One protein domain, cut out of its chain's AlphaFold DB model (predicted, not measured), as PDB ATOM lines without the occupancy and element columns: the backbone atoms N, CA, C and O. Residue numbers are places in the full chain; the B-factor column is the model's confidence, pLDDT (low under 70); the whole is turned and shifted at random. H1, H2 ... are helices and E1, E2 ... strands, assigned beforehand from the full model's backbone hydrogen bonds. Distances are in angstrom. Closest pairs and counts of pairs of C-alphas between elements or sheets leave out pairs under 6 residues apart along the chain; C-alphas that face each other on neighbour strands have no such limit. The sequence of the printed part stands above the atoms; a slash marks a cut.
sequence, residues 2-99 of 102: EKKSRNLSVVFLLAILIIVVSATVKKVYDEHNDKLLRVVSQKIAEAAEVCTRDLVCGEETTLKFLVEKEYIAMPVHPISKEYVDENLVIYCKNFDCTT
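This is residues 2 to 99 of the 102 residues of an uncharacterized protein of Firmicutes bacterium (UniProt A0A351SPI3). One very long straight helix, H1, makes the longest axis, and its first part, residues 2 to 32, sticks out alone as an arm from a small compact head. In that head a small three-strand sheet, E1, E2 and E3, packs on residues 41 to 53 of H1, and the short helix H2 packs on that same end of H1. The printed part has 98 residues, with two named helices and three named strands in the order H1, E1, H2, E2, E3; the sheet runs E1, E2, E3, antiparallel throughout, and the class is mostly helix. The whole is extended, with a radius of gyration of the C-alphas of 23.0 A and spans of 79 by 27 by 15 A.

H1, residues 2 to 53, stands free over residues 2 to 32. H1 is on the sheet of E1, residues 60 to 62, E2, residues 89 to 93, and E3, residues 96 to 98, at a height over the sheet of 10.1 A; this gives two layers, a helix on one face of a sheet. It lies over E2 and E3, and on the local plane its line and that of E3 stand at 58 degrees, only just slantwise to the strands. The closest C-alphas of H1 and E3 are those of Ala 45 and Cys 97, 5.0 A apart. H2, residues 63 to 68, touches H1 at residues 44 to 51 alone, with the C-alphas of Ala 48 and Leu 66 closest at 6.9 A, at a steep tilt of 43 degrees, the same way. H2 only grazes the sheet, with its residues 63 to 66. E1 and E2 are antiparallel at 150 degrees, with N 61 and O 90 at 3.0 A. E2 and E3 form a hairpin at 155 degrees, with N 93 and O 96 at 2.8 A. The pairing is staggered: E2 pairs with E1 over residues 89 to 91 and with E3 over residues 91 to 93. E1 and E3, the edge strands, are apart. In H1 and H2 every O i to N i+4 pair is within hydrogen-bond range.

H1 begins at C-alpha 2, (137.437, 98.753, 255.824), and runs 76.0 A to C-alpha 53, (148.934, 118.618, 183.384). E1 is 7.2 A long, H2 8.7 A, E2 13.3 A and E3 6.9 A. E3 ends at C-alpha 98, (141.464, 113.732, 194.842).

The two C-alphas farthest apart, those of Glu 2 and Leu 55, are 79.5 A apart. Without residues 2 to 32 the body spans 33 by 22 by 15 A. The printed part has no cut. The link from H2 to E2 is long, residues 69 to 88. Mean pLDDT of the printed part is 92.3, and residues 2 to 6 are under 70.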
ATOM      1  N   GLU A   2     136.558  97.886 256.642       53.44
ATOM      2  CA  GLU A   2     137.437  98.753 255.824       53.44
ATOM      3  C   GLU A   2     138.182  98.059 254.669       53.44
ATOM      4  O   GLU A   2     138.228  98.595 253.564       53.44
ATOM      5  N   LYS A   3     138.728  96.845 254.864       54.69
ATOM      6  CA  LYS A   3     139.486  96.144 253.801       54.69
ATOM      7  C   LYS A   3     138.639  95.824 252.558       54.69
ATOM      8  O   LYS A   3     139.145  95.906 251.445       54.69
ATOM      9  N   LYS A   4     137.352  95.492 252.734       57.78
ATOM     10  CA  LYS A   4     136.432  95.148 251.631       57.78
ATOM     11  C   LYS A   4     136.054  96.384 250.799       57.78
ATOM     12  O   LYS A   4     136.009  96.293 249.579       57.78
ATOM     13  N   SER A   5     135.864  97.533 251.454       61.34
ATOM     14  CA  SER A   5     135.606  98.829 250.806       61.34
ATOM     15  C   SER A   5     136.818  99.335 250.007       61.34
ATOM     16  O   SER A   5     136.684  99.734 248.848       61.34
ATOM     17  N   ARG A   6     138.027  99.223 250.576       67.62
ATOM     18  CA  ARG A   6     139.275  99.622 249.905       67.62
ATOM     19  C   ARG A   6     139.560  98.789 248.652       67.62
ATOM     20  O   ARG A   6     139.913  99.352 247.623       67.62
ATOM     21  N   ASN A   7     139.347  97.473 248.713       74.50
ATOM     22  CA  ASN A   7     139.528  96.595 247.552       74.50
ATOM     23  C   ASN A   7     138.517  96.898 246.435       74.50
ATOM     24  O   ASN A   7     138.881  96.859 245.264       74.50
ATOM     25  N   LEU A   8     137.273  97.249 246.783       80.00
ATOM     26  CA  LEU A   8     136.247  97.614 245.806       80.00
ATOM     27  C   LEU A   8     136.591  98.927 245.078       80.00
ATOM     28  O   LEU A   8     136.496  98.983 243.855       80.00
ATOM     29  N   SER A   9     137.062  99.952 245.799       84.06
ATOM     30  CA  SER A   9     137.496 101.222 245.183       84.06
ATOM     31  C   SER A   9     138.662 101.043 244.207       84.06
ATOM     32  O   SER A   9     138.674 101.655 243.142       84.06
ATOM     33  N   VAL A  10     139.627 100.177 244.535       87.38
ATOM     34  CA  VAL A  10     140.763  99.883 243.645       87.38
ATOM     35  C   VAL A  10     140.297  99.201 242.355       87.38
ATOM     36  O   VAL A  10     140.752  99.566 241.275       87.38
ATOM     37  N   VAL A  11     139.350  98.260 242.440       89.94
ATOM     38  CA  VAL A  11     138.782  97.592 241.256       89.94
ATOM     39  C   VAL A  11     138.042  98.584 240.353       89.94
ATOM     40  O   VAL A  11     138.223  98.545 239.137       89.94
ATOM     41  N   PHE A  12     137.266  99.510 240.924       91.50
ATOM     42  CA  PHE A  12     136.597 100.555 240.141       91.50
ATOM     43  C   PHE A  12     137.587 101.485 239.429       91.50
ATOM     44  O   PHE A  12     137.400 101.786 238.250       91.50
ATOM     45  N   LEU A  13     138.662 101.899 240.104       91.50
ATOM     46  CA  LEU A  13     139.713 102.715 239.488       91.50
ATOM     47  C   LEU A  13     140.404 101.989 238.328       91.50
ATOM     48  O   LEU A  13     140.624 102.587 237.274       91.50
ATOM     49  N   LEU A  14     140.697 100.697 238.489       92.62
ATOM     50  CA  LEU A  14     141.267  99.874 237.420       92.62
ATOM     51  C   LEU A  14     140.309  99.738 236.230       92.62
ATOM     52  O   LEU A  14     140.749  99.843 235.087       92.62
ATOM     53  N   ALA A  15     139.008  99.565 236.474       92.56
ATOM     54  CA  ALA A  15     138.011  99.481 235.408       92.56
ATOM     55  C   ALA A  15     137.938 100.777 234.581       92.56
ATOM     56  O   ALA A  15     137.939 100.723 233.351       92.56
ATOM     57  N   ILE A  16     137.946 101.944 235.238       93.75
ATOM     58  CA  ILE A  16     137.963 103.247 234.554       93.75
ATOM     59  C   ILE A  16     139.246 103.405 233.731       93.75
ATOM     60  O   ILE A  16     139.181 103.809 232.569       93.75
ATOM     61  N   LEU A  17     140.402 103.035 234.292       94.88
ATOM     62  CA  LEU A  17     141.677 103.070 233.571       94.88
ATOM     63  C   LEU A  17     141.646 102.211 232.305       94.88
ATOM     64  O   LEU A  17     142.047 102.682 231.245       94.88
ATOM     65  N   ILE A  18     141.121 100.985 232.381       95.00
ATOM     66  CA  ILE A  18     141.013 100.093 231.219       95.00
ATOM     67  C   ILE A  18     140.125 100.713 230.129       95.00
ATOM     68  O   ILE A  18     140.476 100.665 228.947       95.00
ATOM     69  N   ILE A  19     139.006 101.338 230.504       94.94
ATOM     70  CA  ILE A  19     138.102 101.997 229.548       94.94
ATOM     71  C   ILE A  19     138.809 103.170 228.851       94.94
ATOM     72  O   ILE A  19     138.783 103.267 227.625       94.94
ATOM     73  N   VAL A  20     139.494 104.034 229.606       95.25
ATOM     74  CA  VAL A  20     140.195 105.200 229.039       95.25
ATOM     75  C   VAL A  20     141.358 104.774 228.140       95.25
ATOM     76  O   VAL A  20     141.535 105.320 227.047       95.25
ATOM     77  N   VAL A  21     142.138 103.776 228.565       95.25
ATOM     78  CA  VAL A  21     143.276 103.270 227.785       95.25
ATOM     79  C   VAL A  21     142.788 102.615 226.497       95.25
ATOM     80  O   VAL A  21     143.291 102.950 225.430       95.25
ATOM     81  N   SER A  22     141.778 101.744 226.557       94.31
ATOM     82  CA  SER A  22     141.250 101.072 225.360       94.31
ATOM     83  C   SER A  22     140.657 102.051 224.342       94.31
ATOM     84  O   SER A  22     140.940 101.930 223.149       94.31
ATOM     85  N   ALA A  23     139.915 103.068 224.793       94.50
ATOM     86  CA  ALA A  23     139.395 104.121 223.919       94.50
ATOM     87  C   ALA A  23     140.524 104.911 223.233       94.50
ATOM     88  O   ALA A  23     140.454 105.200 222.037       94.50
ATOM     89  N   THR A  24     141.586 105.217 223.980       94.88
ATOM     90  CA  THR A  24     142.745 105.955 223.463       94.88
ATOM     91  C   THR A  24     143.526 105.123 222.450       94.88
ATOM     92  O   THR A  24     143.836 105.615 221.368       94.88
ATOM     93  N   VAL A  25     143.795 103.850 222.762       95.56
ATOM     94  CA  VAL A  25     144.486 102.918 221.858       95.56
ATOM     95  C   VAL A  25     143.715 102.768 220.551       95.56
ATOM     96  O   VAL A  25     144.318 102.869 219.485       95.56
ATOM     97  N   LYS A  26     142.387 102.606 220.616       95.56
ATOM     98  CA  LYS A  26     141.547 102.527 219.416       95.56
ATOM     99  C   LYS A  26     141.657 103.790 218.562       95.56
ATOM    100  O   LYS A  26     141.927 103.693 217.373       95.56
ATOM    101  N   LYS A  27     141.526 104.970 219.175       95.50
ATOM    102  CA  LYS A  27     141.644 106.246 218.458       95.50
ATOM    103  C   LYS A  27     143.001 106.398 217.766       95.50
ATOM    104  O   LYS A  27     143.051 106.810 216.614       95.50
ATOM    105  N   VAL A  28     144.089 106.064 218.459       96.38
ATOM    106  CA  VAL A  28     145.447 106.148 217.903       96.38
ATOM    107  C   VAL A  28     145.631 105.167 216.746       96.38
ATOM    108  O   VAL A  28     146.233 105.528 215.737       96.38
ATOM    109  N   TYR A  29     145.103 103.949 216.874       94.75
ATOM    110  CA  TYR A  29     145.157 102.942 215.817       94.75
ATOM    111  C   TYR A  29     144.392 103.388 214.564       94.75
ATOM    112  O   TYR A  29     144.947 103.353 213.465       94.75
ATOM    113  N   ASP A  30     143.162 103.875 214.735       94.56
ATOM    114  CA  ASP A  30     142.328 104.362 213.632       94.56
ATOM    115  C   ASP A  30     142.986 105.577 212.947       94.56
ATOM    116  O   ASP A  30     143.125 105.607 211.726       94.56
ATOM    117  N   GLU A  31     143.510 106.533 213.722       95.75
ATOM    118  CA  GLU A  31     144.200 107.713 213.183       95.75
ATOM    119  C   GLU A  31     145.502 107.352 212.446       95.75
ATOM    120  O   GLU A  31     145.860 107.983 211.448       95.75
ATOM    121  N   HIS A  32     146.234 106.341 212.923       94.88
ATOM    122  CA  HIS A  32     147.434 105.860 212.247       94.88
ATOM    123  C   HIS A  32     147.095 105.243 210.887       94.88
ATOM    124  O   HIS A  32     147.720 105.580 209.880       94.88
ATOM    125  N   ASN A  33     146.069 104.395 210.850       94.75
ATOM    126  CA  ASN A  33     145.595 103.761 209.626       94.75
ATOM    127  C   ASN A  33     145.074 104.787 208.614       94.75
ATOM    128  O   ASN A  33     145.472 104.744 207.451       94.75
ATOM    129  N   ASP A  34     144.294 105.772 209.060       94.56
ATOM    130  CA  ASP A  34     143.821 106.866 208.204       94.56
ATOM    131  C   ASP A  34     144.984 107.661 207.597       94.56
ATOM    132  O   ASP A  34     144.961 108.004 206.412       94.56
ATOM    133  N   LYS A  35     146.045 107.924 208.372       95.19
ATOM    134  CA  LYS A  35     147.251 108.595 207.859       95.19
ATOM    135  C   LYS A  35     147.959 107.760 206.796       95.19
ATOM    136  O   LYS A  35     148.384 108.326 205.790       95.19
ATOM    137  N   LEU A  36     148.062 106.445 206.990       94.31
ATOM    138  CA  LEU A  36     148.657 105.545 206.001       94.31
ATOM    139  C   LEU A  36     147.855 105.544 204.691       94.31
ATOM    140  O   LEU A  36     148.437 105.706 203.617       94.31
ATOM    141  N   LEU A  37     146.525 105.432 204.771       94.94
ATOM    142  CA  LEU A  37     145.645 105.487 203.597       94.94
ATOM    143  C   LEU A  37     145.707 106.840 202.891       94.94
ATOM    144  O   LEU A  37     145.687 106.901 201.658       94.94
ATOM    145  N   ARG A  38     145.836 107.926 203.657       95.25
ATOM    146  CA  ARG A  38     145.974 109.272 203.105       95.25
ATOM    147  C   ARG A  38     147.246 109.422 202.280       95.25
ATOM    148  O   ARG A  38     147.171 109.988 201.200       95.25
ATOM    149  N   VAL A  39     148.379 108.886 202.738       94.88
ATOM    150  CA  VAL A  39     149.640 108.935 201.975       94.88
ATOM    151  C   VAL A  39     149.501 108.218 200.633       94.88
ATOM    152  O   VAL A  39     149.942 108.735 199.611       94.88
ATOM    153  N   VAL A  40     148.868 107.043 200.612       96.19
ATOM    154  CA  VAL A  40     148.644 106.306 199.357       96.19
ATOM    155  C   VAL A  40     147.677 107.060 198.446       96.19
ATOM    156  O   VAL A  40     147.956 107.216 197.261       96.19
ATOM    157  N   SER A  41     146.593 107.601 199.004       96.12
ATOM    158  CA  SER A  41     145.627 108.409 198.251       96.12
ATOM    159  C   SER A  41     146.279 109.659 197.646       96.12
ATOM    160  O   SER A  41     146.031 109.972 196.487       96.12
ATOM    161  N   GLN A  42     147.157 110.337 198.394       96.19
ATOM    162  CA  GLN A  42     147.911 111.498 197.911       96.19
ATOM    163  C   GLN A  42     148.872 111.127 196.783       96.19
ATOM    164  O   GLN A  42     148.885 111.811 195.771       96.19
ATOM    165  N   LYS A  43     149.603 110.013 196.892       96.38
ATOM    166  CA  LYS A  43     150.476 109.549 195.800       96.38
ATOM    167  C   LYS A  43     149.709 109.284 194.502       96.38
ATOM    168  O   LYS A  43     150.194 109.612 193.426       96.38
ATOM    169  N   ILE A  44     148.526 108.678 194.602       97.06
ATOM    170  CA  ILE A  44     147.670 108.416 193.438       97.06
ATOM    171  C   ILE A  44     147.149 109.737 192.852       97.06
ATOM    172  O   ILE A  44     147.169 109.918 191.638       97.06
ATOM    173  N   ALA A  45     146.718 110.667 193.709       96.50
ATOM    174  CA  ALA A  45     146.284 111.995 193.293       96.50
ATOM    175  C   ALA A  45     147.402 112.774 192.583       96.50
ATOM    176  O   ALA A  45     147.177 113.259 191.483       96.50
ATOM    177  N   GLU A  46     148.612 112.816 193.140       96.44
ATOM    178  CA  GLU A  46     149.775 113.479 192.534       96.44
ATOM    179  C   GLU A  46     150.093 112.911 191.141       96.44
ATOM    180  O   GLU A  46     150.353 113.668 190.206       96.44
ATOM    181  N   ALA A  47     150.019 111.587 190.967       96.88
ATOM    182  CA  ALA A  47     150.191 110.957 189.658       96.88
ATOM    183  C   ALA A  47     149.100 111.388 188.660       96.88
ATOM    184  O   ALA A  47     149.395 111.671 187.496       96.88
ATOM    185  N   ALA A  48     147.849 111.492 189.115       96.69
ATOM    186  CA  ALA A  48     146.754 112.003 188.299       96.69
ATOM    187  C   ALA A  48     146.938 113.487 187.944       96.69
ATOM    188  O   ALA A  48     146.700 113.860 186.800       96.69
ATOM    189  N   GLU A  49     147.437 114.318 188.863       96.31
ATOM    190  CA  GLU A  49     147.733 115.731 188.588       96.31
ATOM    191  C   GLU A  49     148.792 115.887 187.499       96.31
ATOM    192  O   GLU A  49     148.683 116.768 186.645       96.31
ATOM    193  N   VAL A  50     149.838 115.053 187.517       96.31
ATOM    194  CA  VAL A  50     150.828 115.012 186.429       96.31
ATOM    195  C   VAL A  50     150.135 114.637 185.117       96.31
ATOM    196  O   VAL A  50     150.239 115.384 184.150       96.31
ATOM    197  N   CYS A  51     149.329 113.575 185.108       96.25
ATOM    198  CA  CYS A  51     148.604 113.143 183.913       96.25
ATOM    199  C   CYS A  51     147.637 114.205 183.346       96.25
ATOM    200  O   CYS A  51     147.514 114.354 182.126       96.25
ATOM    201  N   THR A  52     146.944 114.961 184.204       95.12
ATOM    202  CA  THR A  52     146.059 116.062 183.784       95.12
ATOM    203  C   THR A  52     146.862 117.260 183.272       95.12
ATOM    204  O   THR A  52     146.455 117.896 182.300       95.12
ATOM    205  N   ARG A  53     148.020 117.567 183.876       93.44
ATOM    206  CA  ARG A  53     148.934 118.618 183.384       93.44
ATOM    207  C   ARG A  53     149.524 118.285 182.018       93.44
ATOM    208  O   ARG A  53     149.639 119.182 181.188       93.44
ATOM    209  N   ASP A  54     149.802 117.012 181.769       94.75
ATOM    210  CA  ASP A  54     150.266 116.512 180.471       94.75
ATOM    211  C   ASP A  54     149.135 116.437 179.425       94.75
ATOM    212  O   ASP A  54     149.358 116.006 178.294       94.75
ATOM    213  N   LEU A  55     147.916 116.874 179.780       92.00
ATOM    214  CA  LEU A  55     146.709 116.850 178.945       92.00
ATOM    215  C   LEU A  55     146.318 115.437 178.472       92.00
ATOM    216  O   LEU A  55     145.596 115.285 177.486       92.00
ATOM    217  N   VAL A  56     146.778 114.399 179.181       93.69
ATOM    218  CA  VAL A  56     146.457 112.990 178.899       93.69
ATOM    219  C   VAL A  56     145.211 112.548 179.668       93.69
ATOM    220  O   VAL A  56     144.385 111.817 179.121       93.69
ATOM    221  N   CYS A  57     145.063 112.990 180.920       91.94
ATOM    222  CA  CYS A  57     143.891 112.714 181.755       91.94
ATOM    223  C   CYS A  57     142.876 113.866 181.711       91.94
ATOM    224  O   CYS A  57     143.249 115.039 181.703       91.94
ATOM    225  N   GLY A  58     141.585 113.519 181.736       90.19
ATOM    226  CA  GLY A  58     140.481 114.471 181.890       90.19
ATOM    227  C   GLY A  58     140.161 114.792 183.355       90.19
ATOM    228  O   GLY A  58     140.998 114.631 184.242       90.19
ATOM    229  N   GLU A  59     138.922 115.226 183.606       91.69
ATOM    230  CA  GLU A  59     138.404 115.493 184.962       91.69
ATOM    231  C   GLU A  59     138.179 114.216 185.788       91.69
ATOM    232  O   GLU A  59     138.097 114.267 187.013       91.69
ATOM    233  N   GLU A  60     138.097 113.059 185.132       93.88
ATOM    234  CA  GLU A  60     137.944 111.754 185.767       93.88
ATOM    235  C   GLU A  60     138.911 110.758 185.120       93.88
ATOM    236  O   GLU A  60     139.054 110.714 183.894       93.88
ATOM    237  N   THR A  61     139.598 109.969 185.945       94.81
ATOM    238  CA  THR A  61     140.486 108.885 185.503       94.81
ATOM    239  C   THR A  61     140.454 107.726 186.501       94.81
ATOM    240  O   THR A  61     139.897 107.847 187.592       94.81
ATOM    241  N   THR A  62     141.036 106.587 186.137       96.75
ATOM    242  CA  THR A  62     141.114 105.398 186.995       96.75
ATOM    243  C   THR A  62     142.555 105.077 187.361       96.75
ATOM    244  O   THR A  62     143.487 105.396 186.618       96.75
ATOM    245  N   LEU A  63     142.751 104.403 188.495       96.75
ATOM    246  CA  LEU A  63     144.078 103.947 188.905       96.75
ATOM    247  C   LEU A  63     144.706 103.047 187.833       96.75
ATOM    248  O   LEU A  63     145.880 103.214 187.505       96.75
ATOM    249  N   LYS A  64     143.907 102.158 187.234       97.00
ATOM    250  CA  LYS A  64     144.320 101.326 186.101       97.00
ATOM    251  C   LYS A  64     144.938 102.142 184.972       97.00
ATOM    252  O   LYS A  64     146.024 101.813 184.508       97.00
ATOM    253  N   PHE A  65     144.273 103.221 184.557       96.56
ATOM    254  CA  PHE A  65     144.765 104.069 183.474       96.56
ATOM    255  C   PHE A  65     146.113 104.711 183.821       96.56
ATOM    256  O   PHE A  65     147.018 104.733 182.991       96.56
ATOM    257  N   LEU A  66     146.276 105.191 185.059       97.00
ATOM    258  CA  LEU A  66     147.542 105.774 185.518       97.00
ATOM    259  C   LEU A  66     148.687 104.753 185.517       97.00
ATOM    260  O   LEU A  66     149.817 105.114 185.190       97.00
ATOM    261  N   VAL A  67     148.396 103.491 185.844       97.06
ATOM    262  CA  VAL A  67     149.372 102.393 185.801       97.06
ATOM    263  C   VAL A  67     149.721 102.016 184.361       97.06
ATOM    264  O   VAL A  67     150.898 101.921 184.025       97.06
ATOM    265  N   GLU A  68     148.726 101.864 183.483       97.00
ATOM    266  CA  GLU A  68     148.931 101.549 182.058       97.00
ATOM    267  C   GLU A  68     149.710 102.640 181.309       97.00
ATOM    268  O   GLU A  68     150.396 102.356 180.326       97.00
ATOM    269  N   LYS A  69     149.598 103.893 181.759       96.75
ATOM    270  CA  LYS A  69     150.335 105.047 181.229       96.75
ATOM    271  C   LYS A  69     151.641 105.338 181.966       96.75
ATOM    272  O   LYS A  69     152.265 106.353 181.682       96.75
ATOM    273  N   GLU A  70     152.043 104.464 182.886       96.38
ATOM    274  CA  GLU A  70     153.307 104.539 183.626       96.38
ATOM    275  C   GLU A  70     153.477 105.810 184.488       96.38
ATOM    276  O   GLU A  70     154.588 106.139 184.901       96.38
ATOM    277  N   TYR A  71     152.384 106.503 184.841       95.81
ATOM    278  CA  TYR A  71     152.424 107.628 185.791       95.81
ATOM    279  C   TYR A  71     152.643 107.162 187.232       95.81
ATOM    280  O   TYR A  71     153.135 107.918 188.070       95.81
ATOM    281  N   ILE A  72     152.259 105.922 187.545       96.69
ATOM    282  CA  ILE A  72     152.444 105.321 188.865       96.69
ATOM    283  C   ILE A  72     152.607 103.803 188.746       96.69
ATOM    284  O   ILE A  72     151.973 103.157 187.919       96.69
ATOM    285  N   ALA A  73     153.437 103.209 189.603       95.62
ATOM    286  CA  ALA A  73     153.439 101.761 189.795       95.62
ATOM    287  C   ALA A  73     152.216 101.327 190.619       95.62
ATOM    288  O   ALA A  73     151.736 102.094 191.452       95.62
ATOM    289  N   MET A  74     151.756 100.086 190.440       95.62
ATOM    290  CA  MET A  74     150.584  99.562 191.147       95.62
ATOM    291  C   MET A  74     150.730  99.719 192.677       95.62
ATOM    292  O   MET A  74     151.595  99.069 193.279       95.62
ATOM    293  N   PRO A  75     149.932 100.585 193.329       94.06
ATOM    294  CA  PRO A  75     150.090 100.859 194.747       94.06
ATOM    295  C   PRO A  75     149.540  99.707 195.592       94.06
ATOM    296  O   PRO A  75     148.534  99.074 195.266       94.06
ATOM    297  N   VAL A  76     150.200  99.465 196.723       94.50
ATOM    298  CA  VAL A  76     149.817  98.436 197.696       94.50
ATOM    299  C   VAL A  76     149.151  99.100 198.894       94.50
ATOM    300  O   VAL A  76     149.662 100.073 199.457       94.50
ATOM    301  N   HIS A  77     148.016  98.551 199.307       94.81
ATOM    302  CA  HIS A  77     147.264  98.988 200.462       94.81
ATOM    303  C   HIS A  77     148.088  98.767 201.750       94.81
ATOM    304  O   HIS A  77     148.526  97.650 202.042       94.81
ATOM    305  N   PRO A  78     148.327  99.809 202.566       91.88
ATOM    306  CA  PRO A  78     149.343  99.763 203.614       91.88
ATOM    307  C   PRO A  78     148.930  98.912 204.822       91.88
ATOM    308  O   PRO A  78     149.805  98.509 205.592       91.88
ATOM    309  N   ILE A  79     147.635  98.616 204.972       91.25
ATOM    310  CA  ILE A  79     147.072  97.844 206.088       91.25
ATOM    311  C   ILE A  79     146.908  96.374 205.673       91.25
ATOM    312  O   ILE A  79     147.629  95.519 206.176       91.25
ATOM    313  N   SER A  80     146.019  96.096 204.713       94.38
ATOM    314  CA  SER A  80     145.753  94.743 204.183       94.38
ATOM    315  C   SER A  80     146.907  94.116 203.393       94.38
ATOM    316  O   SER A  80     146.948  92.898 203.283       94.38
ATOM    317  N   LYS A  81     147.855  94.911 202.873       93.81
ATOM    318  CA  LYS A  81     148.958  94.458 201.996       93.81
ATOM    319  C   LYS A  81     148.516  93.912 200.636       93.81
ATOM    320  O   LYS A  81     149.332  93.350 199.912       93.81
ATOM    321  N   GLU A  82     147.256  94.114 200.278       94.88
ATOM    322  CA  GLU A  82     146.717  93.799 198.959       94.88
ATOM    323  C   GLU A  82     146.931  94.971 197.998       94.88
ATOM    324  O   GLU A  82     147.190  96.098 198.424       94.88
ATOM    325  N   TYR A  83     146.835  94.727 196.696       95.50
ATOM    326  CA  TYR A  83     146.828  95.817 195.723       95.50
ATOM    327  C   TYR A  83     145.578  96.685 195.897       95.50
ATOM    328  O   TYR A  83     144.503  96.184 196.220       95.50
ATOM    329  N   VAL A  84     145.729  97.997 195.706       94.50
ATOM    330  CA  VAL A  84     144.583  98.919 195.680       94.50
ATOM    331  C   VAL A  84     143.697  98.579 194.479       94.50
ATOM    332  O   VAL A  84     144.213  98.178 193.442       94.50
ATOM    333  N   ASP A  85     142.378  98.736 194.599       94.69
ATOM    334  CA  ASP A  85     141.451  98.476 193.492       94.69
ATOM    335  C   ASP A  85     141.831  99.291 192.245       94.69
ATOM    336  O   ASP A  85     141.850 100.522 192.265       94.69
ATOM    337  N   GLU A  86     142.118  98.596 191.145       93.75
ATOM    338  CA  GLU A  86     142.445  99.189 189.846       93.75
ATOM    339  C   GLU A  86     141.324 100.097 189.317       93.75
ATOM    340  O   GLU A  86     141.586 101.056 188.585       93.75
ATOM    341  N   ASN A  87     140.077  99.827 189.712       95.25
ATOM    342  CA  ASN A  87     138.903 100.608 189.323       95.25
ATOM    343  C   ASN A  87     138.678 101.833 190.219       95.25
ATOM    344  O   ASN A  87     137.676 102.530 190.053       95.25
ATOM    345  N   LEU A  88     139.584 102.107 191.166       95.81
ATOM    346  CA  LEU A  88     139.527 103.309 191.986       95.81
ATOM    347  C   LEU A  88     139.510 104.544 191.083       95.81
ATOM    348  O   LEU A  88     140.430 104.768 190.293       95.81
ATOM    349  N   VAL A  89     138.457 105.344 191.233       95.81
ATOM    350  CA  VAL A  89     138.258 106.578 190.476       95.81
ATOM    351  C   VAL A  89     139.008 107.729 191.147       95.81
ATOM    352  O   VAL A  89     139.026 107.867 192.378       95.81
ATOM    353  N   ILE A  90     139.637 108.558 190.321       97.00
ATOM    354  CA  ILE A  90     140.305 109.793 190.705       97.00
ATOM    355  C   ILE A  90     139.585 110.948 190.017       97.00
ATOM    356  O   ILE A  90     139.393 110.928 188.801       97.00
ATOM    357  N   TYR A  91     139.217 111.953 190.807       96.06
ATOM    358  CA  TYR A  91     138.545 113.155 190.326       96.06
ATOM    359  C   TYR A  91     139.513 114.328 190.344       96.06
ATOM    360  O   TYR A  91     140.090 114.629 191.389       96.06
ATOM    361  N   CYS A  92     139.649 115.001 189.212       93.88
ATOM    362  CA  CYS A  92     140.539 116.131 189.010       93.88
ATOM    363  C   CYS A  92     139.736 117.370 188.613       93.88
ATOM    364  O   CYS A  92     138.941 117.342 187.675       93.88
ATOM    365  N   LYS A  93     139.965 118.489 189.300       92.44
ATOM    366  CA  LYS A  93     139.354 119.779 188.977       92.44
ATOM    367  C   LYS A  93     140.410 120.867 189.044       92.44
ATOM    368  O   LYS A  93     141.032 121.053 190.079       92.44
ATOM    369  N   ASN A  94     140.587 121.623 187.960       87.69
ATOM    370  CA  ASN A  94     141.592 122.692 187.882       87.69
ATOM    371  C   ASN A  94     143.009 122.231 188.287       87.69
ATOM    372  O   ASN A  94     143.704 122.949 189.001       87.69
ATOM    373  N   PHE A  95     143.424 121.042 187.838       85.44
ATOM    374  CA  PHE A  95     144.715 120.417 188.177       85.44
ATOM    375  C   PHE A  95     144.905 120.029 189.655       85.44
ATOM    376  O   PHE A  95     146.021 119.694 190.033       85.44
ATOM    377  N   ASP A  96     143.846 120.049 190.466       89.81
ATOM    378  CA  ASP A  96     143.812 119.485 191.820       89.81
ATOM    379  C   ASP A  96     143.045 118.158 191.776       89.81
ATOM    380  O   ASP A  96     141.876 118.126 191.365       89.81
ATOM    381  N   CYS A  97     143.712 117.058 192.128       93.69
ATOM    382  CA  CYS A  97     143.144 115.717 192.045       93.69
ATOM    383  C   CYS A  97     142.911 115.120 193.430       93.69
ATOM    384  O   CYS A  97     143.709 115.262 194.353       93.69
ATOM    385  N   THR A  98     141.815 114.381 193.581       93.31
ATOM    386  CA  THR A  98     141.464 113.732 194.842       93.31
ATOM    387  C   THR A  98     140.996 112.304 194.617       93.31
ATOM    388  O   THR A  98     140.296 111.976 193.658       93.31
ATOM    389  N   THR A  99     141.385 111.436 195.542       94.31
ATOM    390  CA  THR A  99     140.894 110.065 195.631       94.31
ATOM    391  C   THR A  99     140.922 109.611 197.086       94.31
ATOM    392  O   THR A  99     141.542 110.254 197.941       94.31
TER     393      THR A  99